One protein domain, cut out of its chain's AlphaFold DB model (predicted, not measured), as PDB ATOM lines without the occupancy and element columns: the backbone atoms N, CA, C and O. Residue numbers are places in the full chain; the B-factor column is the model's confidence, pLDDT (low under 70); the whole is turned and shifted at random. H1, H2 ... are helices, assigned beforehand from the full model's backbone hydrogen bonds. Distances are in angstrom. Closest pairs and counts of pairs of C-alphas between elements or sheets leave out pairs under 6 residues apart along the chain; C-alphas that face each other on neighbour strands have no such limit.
ATOM      1  N   LYS A   2      20.822  15.803  11.208       58.59
ATOM      2  CA  LYS A   2      21.464  15.123  10.053       58.59
ATOM      3  C   LYS A   2      20.752  13.838   9.605       58.59
ATOM      4  O   LYS A   2      20.359  13.766   8.453       58.59
ATOM      5  N   VAL A   3      20.452  12.933  10.542       67.19
ATOM      6  CA  VAL A   3      19.714  11.680  10.277       67.19
ATOM      7  C   VAL A   3      18.422  11.913   9.478       67.19
ATOM      8  O   VAL A   3      18.254  11.320   8.427       67.19
ATOM      9  N   PHE A   4      17.545  12.835   9.891       63.72
ATOM     10  CA  PHE A   4      16.311  13.132   9.143       63.72
ATOM     11  C   PHE A   4      16.585  13.747   7.761       63.72
ATOM     12  O   PHE A   4      15.910  13.413   6.792       63.72
ATOM     13  N   GLN A   5      17.591  14.616   7.640       63.47
ATOM     14  CA  GLN A   5      17.970  15.210   6.353       63.47
ATOM     15  C   GLN A   5      18.615  14.192   5.395       63.47
ATOM     16  O   GLN A   5      18.528  14.364   4.185       63.47
ATOM     17  N   GLU A   6      19.237  13.135   5.919       68.25
ATOM     18  CA  GLU A   6      19.830  12.036   5.153       68.25
ATOM     19  C   GLU A   6      18.777  10.977   4.783       68.25
ATOM     20  O   GLU A   6      18.678  10.606   3.616       68.25
ATOM     21  N   THR A   7      17.921  10.562   5.724       66.81
ATOM     22  CA  THR A   7      16.844   9.576   5.503       66.81
ATOM     23  C   THR A   7      15.795  10.052   4.495       66.81
ATOM     24  O   THR A   7      15.292   9.251   3.711       66.81
ATOM     25  N   PHE A   8      15.467  11.347   4.472       66.50
ATOM     26  CA  PHE A   8      14.445  11.898   3.569       66.50
ATOM     27  C   PHE A   8      15.022  12.615   2.337       66.50
ATOM     28  O   PHE A   8      14.269  13.193   1.557       66.50
ATOM     29  N   LYS A   9      16.341  12.538   2.112       63.78
ATOM     30  CA  LYS A   9      17.062  13.286   1.065       63.78
ATOM     31  C   LYS A   9      16.580  13.017  -0.369       63.78
ATOM     32  O   LYS A   9      16.660  13.909  -1.205       63.78
ATOM     33  N   ASN A  10      16.079  11.805  -0.623       61.31
ATOM     34  CA  ASN A  10      15.607  11.328  -1.930       61.31
ATOM     35  C   ASN A  10      14.103  10.977  -1.937       61.31
ATOM     36  O   ASN A  10      13.651  10.231  -2.803       61.31
ATOM     37  N   ASN A  11      13.327  11.453  -0.958       58.12
ATOM     38  CA  ASN A  11      11.900  11.140  -0.855       58.12
ATOM     39  C   ASN A  11      11.029  12.191  -1.566       58.12
ATOM     40  O   ASN A  11      11.396  13.360  -1.651       58.12
ATOM     41  N   ALA A  12       9.832  11.799  -2.016       64.56
ATOM     42  CA  ALA A  12       8.871  12.710  -2.662       64.56
ATOM     43  C   ALA A  12       8.285  13.783  -1.711       64.56
ATOM     44  O   ALA A  12       7.581  14.697  -2.142       64.56
ATOM     45  N   TYR A  13       8.568  13.673  -0.411       60.66
ATOM     46  CA  TYR A  13       8.040  14.527   0.647       60.66
ATOM     47  C   TYR A  13       8.979  15.704   0.938       60.66
ATOM     48  O   TYR A  13      10.136  15.514   1.313       60.66
ATOM     49  N   LYS A  14       8.466  16.935   0.834       62.41
ATOM     50  CA  LYS A  14       9.178  18.132   1.308       62.41
ATOM     51  C   LYS A  14       9.134  18.179   2.833       62.41
ATOM     52  O   LYS A  14       8.064  18.339   3.412       62.41
ATOM     53  N   LEU A  15      10.294  18.056   3.471       65.62
ATOM     54  CA  LEU A  15      10.409  18.034   4.926       65.62
ATOM     55  C   LEU A  15      10.612  19.459   5.464       65.62
ATOM     56  O   LEU A  15      11.652  20.076   5.232       65.62
ATOM     57  N   ALA A  16       9.612  19.983   6.172       66.19
ATOM     58  CA  ALA A  16       9.704  21.243   6.902       66.19
ATOM     59  C   ALA A  16      10.171  20.976   8.342       66.19
ATOM     60  O   ALA A  16       9.648  20.088   9.012       66.19
ATOM     61  N   ILE A  17      11.157  21.736   8.820       70.31
ATOM     62  CA  ILE A  17      11.648  21.664  10.202       70.31
ATOM     63  C   ILE A  17      11.375  23.015  10.858       70.31
ATOM     64  O   ILE A  17      11.796  24.049  10.339       70.31
ATOM     65  N   SER A  18      10.687  22.995  11.998       69.19
ATOM     66  CA  SER A  18      10.418  24.163  12.833       69.19
ATOM     67  C   SER A  18      11.007  23.947  14.226       69.19
ATOM     68  O   SER A  18      10.997  22.831  14.741       69.19
ATOM     69  N   ASN A  19      11.492  25.025  14.847       74.62
ATOM     70  CA  ASN A  19      11.918  25.028  16.251       74.62
ATOM     71  C   ASN A  19      10.737  25.250  17.220       74.62
ATOM     72  O   ASN A  19      10.920  25.217  18.434       74.62
ATOM     73  N   THR A  20       9.540  25.485  16.680       76.94
ATOM     74  CA  THR A  20       8.290  25.722  17.410       76.94
ATOM     75  C   THR A  20       7.246  24.723  16.924       76.94
ATOM     76  O   THR A  20       7.178  24.464  15.720       76.94
ATOM     77  N   LEU A  21       6.412  24.196  17.822       81.38
ATOM     78  CA  LEU A  21       5.226  23.440  17.415       81.38
ATOM     79  C   LEU A  21       4.292  24.373  16.627       81.38
ATOM     80  O   LEU A  21       3.991  25.471  17.096       81.38
ATOM     81  N   LEU A  22       3.889  23.947  15.431       86.56
ATOM     82  CA  LEU A  22       2.951  24.658  14.564       86.56
ATOM     83  C   LEU A  22       1.634  23.883  14.508       86.56
ATOM     84  O   LEU A  22       1.617  22.666  14.688       86.56
ATOM     85  N   GLU A  23       0.545  24.599  14.266       88.81
ATOM     86  CA  GLU A  23      -0.786  24.043  14.055       88.81
ATOM     87  C   GLU A  23      -0.953  23.695  12.565       88.81
ATOM     88  O   GLU A  23      -0.859  24.570  11.697       88.81
ATOM     89  N   ASP A  24      -1.126  22.405  12.268       89.81
ATOM     90  CA  ASP A  24      -1.255  21.881  10.905       89.81
ATOM     91  C   ASP A  24      -2.688  22.081  10.391       89.81
ATOM     92  O   ASP A  24      -3.620  21.427  10.857       89.81
ATOM     93  N   ILE A  25      -2.866  22.960   9.400       92.88
ATOM     94  CA  ILE A  25      -4.189  23.307   8.861       92.88
ATOM     95  C   ILE A  25      -4.420  22.586   7.534       92.88
ATOM     96  O   ILE A  25      -3.833  22.931   6.505       92.88
ATOM     97  N   THR A  26      -5.296  21.583   7.538       89.94
ATOM     98  CA  THR A  26      -5.627  20.785   6.344       89.94
ATOM     99  C   THR A  26      -6.811  21.329   5.551       89.94
ATOM    100  O   THR A  26      -6.873  21.094   4.344       89.94
ATOM    101  N   ASP A  27      -7.724  22.061   6.194       93.69
ATOM    102  CA  ASP A  27      -8.930  22.593   5.562       93.69
ATOM    103  C   ASP A  27      -8.667  23.890   4.777       93.69
ATOM    104  O   ASP A  27      -7.983  24.803   5.243       93.69
ATOM    105  N   SER A  28      -9.224  23.991   3.567       90.31
ATOM    106  CA  SER A  28      -8.986  25.134   2.677       90.31
ATOM    107  C   SER A  28      -9.742  26.403   3.075       90.31
ATOM    108  O   SER A  28      -9.257  27.507   2.805       90.31
ATOM    109  N   ASP A  29     -10.912  26.278   3.706       91.50
ATOM    110  CA  ASP A  29     -11.680  27.437   4.160       91.50
ATOM    111  C   ASP A  29     -11.071  28.010   5.445       91.50
ATOM    112  O   ASP A  29     -10.964  29.231   5.580       91.50
ATOM    113  N   GLU A  30     -10.565  27.161   6.341       91.62
ATOM    114  CA  GLU A  30      -9.769  27.571   7.499       91.62
ATOM    115  C   GLU A  30      -8.458  28.257   7.080       91.62
ATOM    116  O   GLU A  30      -8.167  29.358   7.556       91.62
ATOM    117  N   GLN A  31      -7.707  27.695   6.119       92.75
ATOM    118  CA  GLN A  31      -6.526  28.358   5.538       92.75
ATOM    119  C   GLN A  31      -6.871  29.767   5.037       92.75
ATOM    120  O   GLN A  31      -6.170  30.734   5.349       92.75
ATOM    121  N   LYS A  32      -7.977  29.915   4.298       90.75
ATOM    122  CA  LYS A  32      -8.437  31.207   3.777       90.75
ATOM    123  C   LYS A  32      -8.813  32.183   4.898       90.75
ATOM    124  O   LYS A  32      -8.388  33.336   4.845       90.75
ATOM    125  N   GLN A  33      -9.536  31.727   5.923       90.38
ATOM    126  CA  GLN A  33      -9.893  32.534   7.096       90.38
ATOM    127  C   GLN A  33      -8.659  32.979   7.893       90.38
ATOM    128  O   GLN A  33      -8.604  34.118   8.361       90.38
ATOM    129  N   ILE A  34      -7.636  32.128   8.020       91.25
ATOM    130  CA  ILE A  34      -6.361  32.485   8.657       91.25
ATOM    131  C   ILE A  34      -5.644  33.560   7.834       91.25
ATOM    132  O   ILE A  34      -5.250  34.583   8.399       91.25
ATOM    133  N   ILE A  35      -5.512  33.386   6.514       89.62
ATOM    134  CA  ILE A  35      -4.890  34.396   5.640       89.62
ATOM    135  C   ILE A  35      -5.639  35.732   5.746       89.62
ATOM    136  O   ILE A  35      -5.006  36.767   5.954       89.62
ATOM    137  N   GLU A  36      -6.970  35.716   5.670       88.44
ATOM    138  CA  GLU A  36      -7.823  36.899   5.814       88.44
ATOM    139  C   GLU A  36      -7.642  37.574   7.179       88.44
ATOM    140  O   GLU A  36      -7.379  38.774   7.251       88.44
ATOM    141  N   ARG A  37      -7.682  36.814   8.277       86.12
ATOM    142  CA  ARG A  37      -7.482  37.339   9.633       86.12
ATOM    143  C   ARG A  37      -6.107  37.983   9.809       86.12
ATOM    144  O   ARG A  37      -6.002  39.030  10.449       86.12
ATOM    145  N   TYR A  38      -5.048  37.392   9.257       86.56
ATOM    146  CA  TYR A  38      -3.714  37.990   9.332       86.56
ATOM    147  C   TYR A  38      -3.584  39.218   8.426       86.56
ATOM    148  O   TYR A  38      -3.114  40.262   8.888       86.56
ATOM    149  N   HIS A  39      -4.069  39.140   7.188       84.44
ATOM    150  CA  HIS A  39      -3.961  40.216   6.211       84.44
ATOM    151  C   HIS A  39      -4.833  41.423   6.568       84.44
ATOM    152  O   HIS A  39      -4.326  42.537   6.690       84.44
ATOM    153  N   VAL A  40      -6.128  41.199   6.783       78.62
ATOM    154  CA  VAL A  40      -7.124  42.242   7.047       78.62
ATOM    155  C   VAL A  40      -7.019  42.740   8.485       78.62
ATOM    156  O   VAL A  40      -6.881  43.942   8.709       78.62
ATOM    157  N   MET A  41      -7.057  41.827   9.466       73.25
ATOM    158  CA  MET A  41      -7.274  42.209  10.868       73.25
ATOM    159  C   MET A  41      -5.999  42.419  11.683       73.25
ATOM    160  O   MET A  41      -5.962  43.380  12.441       73.25
ATOM    161  N   LYS A  42      -4.974  41.557  11.580       69.44
ATOM    162  CA  LYS A  42      -3.743  41.694  12.394       69.44
ATOM    163  C   LYS A  42      -2.695  42.631  11.795       69.44
ATOM    164  O   LYS A  42      -1.937  43.237  12.546       69.44
ATOM    165  N   THR A  43      -2.594  42.710  10.468       66.81
ATOM    166  CA  THR A  43      -1.490  43.425   9.798       66.81
ATOM    167  C   THR A  43      -1.934  44.623   8.955       66.81
ATOM    168  O   THR A  43      -1.089  45.236   8.309       66.81
ATOM    169  N   SER A  44      -3.224  44.987   8.964       76.50
ATOM    170  CA  SER A  44      -3.782  46.129   8.213       76.50
ATOM    171  C   SER A  44      -3.295  46.203   6.758       76.50
ATOM    172  O   SER A  44      -2.821  47.243   6.300       76.50
ATOM    173  N   HIS A  45      -3.373  45.080   6.042       77.69
ATOM    174  CA  HIS A  45      -2.993  44.935   4.636       77.69
ATOM    175  C   HIS A  45      -1.497  45.154   4.323       77.69
ATOM    176  O   HIS A  45      -1.128  45.421   3.173       77.69
ATOM    177  N   ARG A  46      -0.603  44.986   5.312       69.12
ATOM    178  CA  ARG A  46       0.854  44.988   5.084       69.12
ATOM    179  C   ARG A  46       1.309  43.903   4.094       69.12
ATOM    180  O   ARG A  46       0.625  42.917   3.816       69.12
ATOM    181  N   GLY A  47       2.518  44.100   3.562       71.12
ATOM    182  CA  GLY A  47       3.095  43.301   2.481       71.12
ATOM    183  C   GLY A  47       3.159  41.787   2.734       71.12
ATOM    184  O   GLY A  47       3.316  41.316   3.860       71.12
ATOM    185  N   MET A  48       3.091  41.025   1.637       80.31
ATOM    186  CA  MET A  48       3.054  39.554   1.619       80.31
ATOM    187  C   MET A  48       4.139  38.877   2.468       80.31
ATOM    188  O   MET A  48       3.817  37.971   3.229       80.31
ATOM    189  N   THR A  49       5.392  39.343   2.414       81.44
ATOM    190  CA  THR A  49       6.517  38.778   3.184       81.44
ATOM    191  C   THR A  49       6.240  38.758   4.686       81.44
ATOM    192  O   THR A  49       6.566  37.797   5.377       81.44
ATOM    193  N   GLU A  50       5.611  39.814   5.192       77.00
ATOM    194  CA  GLU A  50       5.323  39.969   6.610       77.00
ATOM    195  C   GLU A  50       4.101  39.153   7.041       77.00
ATOM    196  O   GLU A  50       4.110  38.556   8.118       77.00
ATOM    197  N   ASN A  51       3.086  39.053   6.179       82.00
ATOM    198  CA  ASN A  51       1.946  38.162   6.392       82.00
ATOM    199  C   ASN A  51       2.381  36.689   6.436       82.00
ATOM    200  O   ASN A  51       2.118  36.015   7.430       82.00
ATOM    201  N   ILE A  52       3.140  36.224   5.433       86.44
ATOM    202  CA  ILE A  52       3.743  34.877   5.408       86.44
ATOM    203  C   ILE A  52       4.486  34.605   6.714       86.44
ATOM    204  O   ILE A  52       4.310  33.557   7.333       86.44
ATOM    205  N   LYS A  53       5.315  35.558   7.147       83.62
ATOM    206  CA  LYS A  53       6.151  35.377   8.324       83.62
ATOM    207  C   LYS A  53       5.356  35.299   9.629       83.62
ATOM    208  O   LYS A  53       5.677  34.456  10.461       83.62
ATOM    209  N   ASN A  54       4.343  36.145   9.808       82.00
ATOM    210  CA  ASN A  54       3.476  36.095  10.987       82.00
ATOM    211  C   ASN A  54       2.695  34.774  11.053       82.00
ATOM    212  O   ASN A  54       2.629  34.159  12.111       82.00
ATOM    213  N   ILE A  55       2.151  34.306   9.924       87.25
ATOM    214  CA  ILE A  55       1.389  33.050   9.866       87.25
ATOM    215  C   ILE A  55       2.302  31.854  10.191       87.25
ATOM    216  O   ILE A  55       1.949  31.033  11.036       87.25
ATOM    217  N   LYS A  56       3.519  31.810   9.626       87.12
ATOM    218  CA  LYS A  56       4.532  30.763   9.886       87.12
ATOM    219  C   LYS A  56       5.025  30.656  11.337       87.12
ATOM    220  O   LYS A  56       5.734  29.706  11.649       87.12
ATOM    221  N   GLN A  57       4.711  31.609  12.217       83.19
ATOM    222  CA  GLN A  57       5.022  31.492  13.649       83.19
ATOM    223  C   GLN A  57       4.009  30.633  14.419       83.19
ATOM    224  O   GLN A  57       4.268  30.298  15.573       83.19
ATOM    225  N   THR A  58       2.860  30.313  13.820       86.25
ATOM    226  CA  THR A  58       1.758  29.607  14.496       86.25
ATOM    227  C   THR A  58       1.199  28.458  13.662       86.25
ATOM    228  O   THR A  58       0.880  27.424  14.230       86.25
ATOM    229  N   TYR A  59       1.134  28.600  12.336       90.50
ATOM    230  CA  TYR A  59       0.447  27.665  11.443       90.50
ATOM    231  C   TYR A  59       1.372  27.070  10.382       90.50
ATOM    232  O   TYR A  59       2.322  27.720   9.928       90.50
ATOM    233  N   TYR A  60       1.039  25.863   9.926       89.75
ATOM    234  CA  TYR A  60       1.679  25.204   8.794       89.75
ATOM    235  C   TYR A  60       0.653  24.615   7.820       89.75
ATOM    236  O   TYR A  60      -0.307  23.961   8.215       89.75
ATOM    237  N   TRP A  61       0.899  24.818   6.524       92.75
ATOM    238  CA  TRP A  61       0.360  23.988   5.445       92.75
ATOM    239  C   TRP A  61       1.280  24.076   4.210       92.75
ATOM    240  O   TRP A  61       2.003  25.069   4.055       92.75
ATOM    241  N   PRO A  62       1.297  23.071   3.307       87.12
ATOM    242  CA  PRO A  62       2.336  22.952   2.274       87.12
ATOM    243  C   PRO A  62       2.409  24.102   1.258       87.12
ATOM    244  O   PRO A  62       3.447  24.299   0.626       87.12
ATOM    245  N   THR A  63       1.314  24.841   1.067       90.38
ATOM    246  CA  THR A  63       1.175  25.887   0.040       90.38
ATOM    247  C   THR A  63       1.058  27.308   0.603       90.38
ATOM    248  O   THR A  63       0.946  28.250  -0.180       90.38
ATOM    249  N   LEU A  64       1.215  27.481   1.924       89.56
ATOM    250  CA  LEU A  64       1.069  28.735   2.683       89.56
ATOM    251  C   LEU A  64       1.608  29.979   1.972       89.56
ATOM    252  O   LEU A  64       0.883  30.959   1.817       89.56
ATOM    253  N   GLU A  65       2.856  29.959   1.501       88.94
ATOM    254  CA  GLU A  65       3.441  31.123   0.817       88.94
ATOM    255  C   GLU A  65       2.677  31.501  -0.453       88.94
ATOM    256  O   GLU A  65       2.355  32.670  -0.662       88.94
ATOM    257  N   ARG A  66       2.362  30.506  -1.287       89.62
ATOM    258  CA  ARG A  66       1.645  30.686  -2.551       89.62
ATOM    259  C   ARG A  66       0.232  31.196  -2.297       89.62
ATOM    260  O   ARG A  66      -0.222  32.096  -2.997       89.62
ATOM    261  N   ASP A  67      -0.445  30.648  -1.297       91.38
ATOM    262  CA  ASP A  67      -1.845  30.966  -1.032       91.38
ATOM    263  C   ASP A  67      -1.978  32.379  -0.424       91.38
ATOM    264  O   ASP A  67      -2.834  33.152  -0.857       91.38
ATOM    265  N   VAL A  68      -1.049  32.786   0.458       89.56
ATOM    266  CA  VAL A  68      -0.924  34.183   0.926       89.56
ATOM    267  C   VAL A  68      -0.604  35.134  -0.232       89.56
ATOM    268  O   VAL A  68      -1.238  36.183  -0.346       89.56
ATOM    269  N   ILE A  69       0.347  34.797  -1.112       88.25
ATOM    270  CA  ILE A  69       0.692  35.630  -2.282       88.25
ATOM    271  C   ILE A  69      -0.524  35.817  -3.195       88.25
ATOM    272  O   ILE A  69      -0.816  36.945  -3.599       88.25
ATOM    273  N   ASN A  70      -1.253  34.739  -3.491       89.12
ATOM    274  CA  ASN A  70      -2.458  34.780  -4.314       89.12
ATOM    275  C   ASN A  70      -3.519  35.696  -3.689       89.12
ATOM    276  O   ASN A  70      -3.958  36.639  -4.345       89.12
ATOM    277  N   TYR A  71      -3.850  35.487  -2.409       89.38
ATOM    278  CA  TYR A  71      -4.844  36.286  -1.688       89.38
ATOM    279  C   TYR A  71      -4.494  37.785  -1.674       89.38
ATOM    280  O   TYR A  71      -5.318  38.626  -2.042       89.38
ATOM    281  N   VAL A  72      -3.246  38.133  -1.328       84.12
ATOM    282  CA  VAL A  72      -2.766  39.529  -1.281       84.12
ATOM    283  C   VAL A  72      -2.776  40.185  -2.667       84.12
ATOM    284  O   VAL A  72      -3.077  41.374  -2.784       84.12
ATOM    285  N   ASN A  73      -2.484  39.433  -3.733       83.88
ATOM    286  CA  ASN A  73      -2.553  39.947  -5.102       83.88
ATOM    287  C   ASN A  73      -3.996  40.186  -5.571       83.88
ATOM    288  O   ASN A  73      -4.237  41.165  -6.280       83.88
ATOM    289  N   THR A  74      -4.953  39.355  -5.145       84.69
ATOM    290  CA  THR A  74      -6.389  39.525  -5.442       84.69
ATOM    291  C   THR A  74      -7.102  40.546  -4.552       84.69
ATOM    292  O   THR A  74      -8.237  40.914  -4.840       84.69
ATOM    293  N   CYS A  75      -6.470  41.026  -3.477       85.25
ATOM    294  CA  CYS A  75      -7.106  41.942  -2.536       85.25
ATOM    295  C   CYS A  75      -7.373  43.326  -3.161       85.25
ATOM    296  O   CYS A  75      -6.447  44.125  -3.342       85.25
ATOM    297  N   GLU A  76      -8.647  43.646  -3.423       82.31
ATOM    298  CA  GLU A  76      -9.071  44.949  -3.957       82.31
ATOM    299  C   GLU A  76      -8.529  46.129  -3.146       82.31
ATOM    300  O   GLU A  76      -8.062  47.117  -3.710       82.31
ATOM    301  N   THR A  77      -8.569  46.027  -1.818       78.44
ATOM    302  CA  THR A  77      -8.118  47.080  -0.906       78.44
ATOM    303  C   THR A  77      -6.623  47.362  -1.089       78.44
ATOM    304  O   THR A  77      -6.234  48.522  -1.201       78.44
ATOM    305  N   CYS A  78      -5.795  46.320  -1.244       77.31
ATOM    306  CA  CYS A  78      -4.376  46.462  -1.591       77.31
ATOM    307  C   CYS A  78      -4.136  46.958  -3.018       77.31
ATOM    308  O   CYS A  78      -3.083  47.532  -3.290       77.31
ATOM    309  N   GLN A  79      -5.037  46.687  -3.963       77.50
ATOM    310  CA  GLN A  79      -4.921  47.216  -5.324       77.50
ATOM    311  C   GLN A  79      -5.230  48.719  -5.350       77.50
ATOM    312  O   GLN A  79      -4.477  49.479  -5.953       77.50
ATOM    313  N   LYS A  80      -6.272  49.149  -4.628       73.75
ATOM    314  CA  LYS A  80      -6.741  50.541  -4.533       73.75
ATOM    315  C   LYS A  80      -5.825  51.448  -3.695       73.75
ATOM    316  O   LYS A  80      -5.816  52.654  -3.918       73.75
ATOM    317  N   SER A  81      -5.061  50.903  -2.741       67.06
ATOM    318  CA  SER A  81      -4.218  51.692  -1.823       67.06
ATOM    319  C   SER A  81      -2.768  51.920  -2.282       67.06
ATOM    320  O   SER A  81      -2.078  52.745  -1.683       67.06
ATOM    321  N   LYS A  82      -2.282  51.201  -3.305       60.56
ATOM    322  CA  LYS A  82      -0.875  51.251  -3.750       60.56
ATOM    323  C   LYS A  82      -0.479  52.636  -4.273       60.56
ATOM    324  O   LYS A  82      -0.938  53.055  -5.331       60.56
TER     325      LYS A  82
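Overview. This is residues 2 to 82 of the 235 residues of the protein "Endonuclease" of Dendroctonus ponderosae (UniProt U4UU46). Three crossed helices, H2, H3 and H4, make a small cluster, with short H5 beyond the far end of H4. At the other end a long link, residues 8 to 27, leads away to the small helix H1, and residues 6 to 13, of which 6 to 7 belong to H1, stick out. The printed part has 81 residues with five named helices, H1 to H5 in chain order, and no named strand: all helix. It is loose, with a radius of gyration of the C-alphas of 14.9 A, and spans 49 by 21 by 21 A.

Arrangement. H2, residues 28 to 42, touches H3, residues 48 to 55, with residues 34 to 39 alone; the closest C-alphas are those of His 39 and Asn 51, 6.3 A apart, and the tilt of 72 degrees is only just about perpendicular. With residues 35 to 39 alone H2 only just touches H4, residues 64 to 74, with 3 pairs of C-alphas within 8 A, the closest Ile 35 and Val 68 at 6.2 A; they run the same way at a steep tilt of 65 degrees. H3 and H4 touch, closest at the C-alphas of Ile 52 and Glu 65, 5.9 A apart, at a steep tilt of 48 degrees, opposite ways. H5, residues 76 to 81, is close to H4 but not clearly touching, the closest C-alphas being Val 72 and Cys 78 at 7.1 A. H1, residues 2 to 7, touches no helix. Every O i to N i+4 pair is within hydrogen-bond range in H1, H3, H4 and H5, and 10 of 11 in H2.

Along the chain. H2 is 19.9 A long, from C-alpha 28 at (-8.986, 25.134, 2.677); H4 is 15.4 A and H3 10.6 A. H1, 8.5 A, begins at (21.464, 15.123, 10.053), and H5, 8.6 A, ends at (-4.218, 51.692, -1.823).

Size, cuts and confidence. The C-alphas farthest apart, Val 3 and Lys 80, are 49.3 A apart. The printed part has no cut, and the link from H1 to H2 is long, 20 residues. Residues 23 to 24 pair with 59 to 60, parallel. The pLDDT is under 70 at residues 2 to 16, 18, 42 to 43, 46 and 81 to 82.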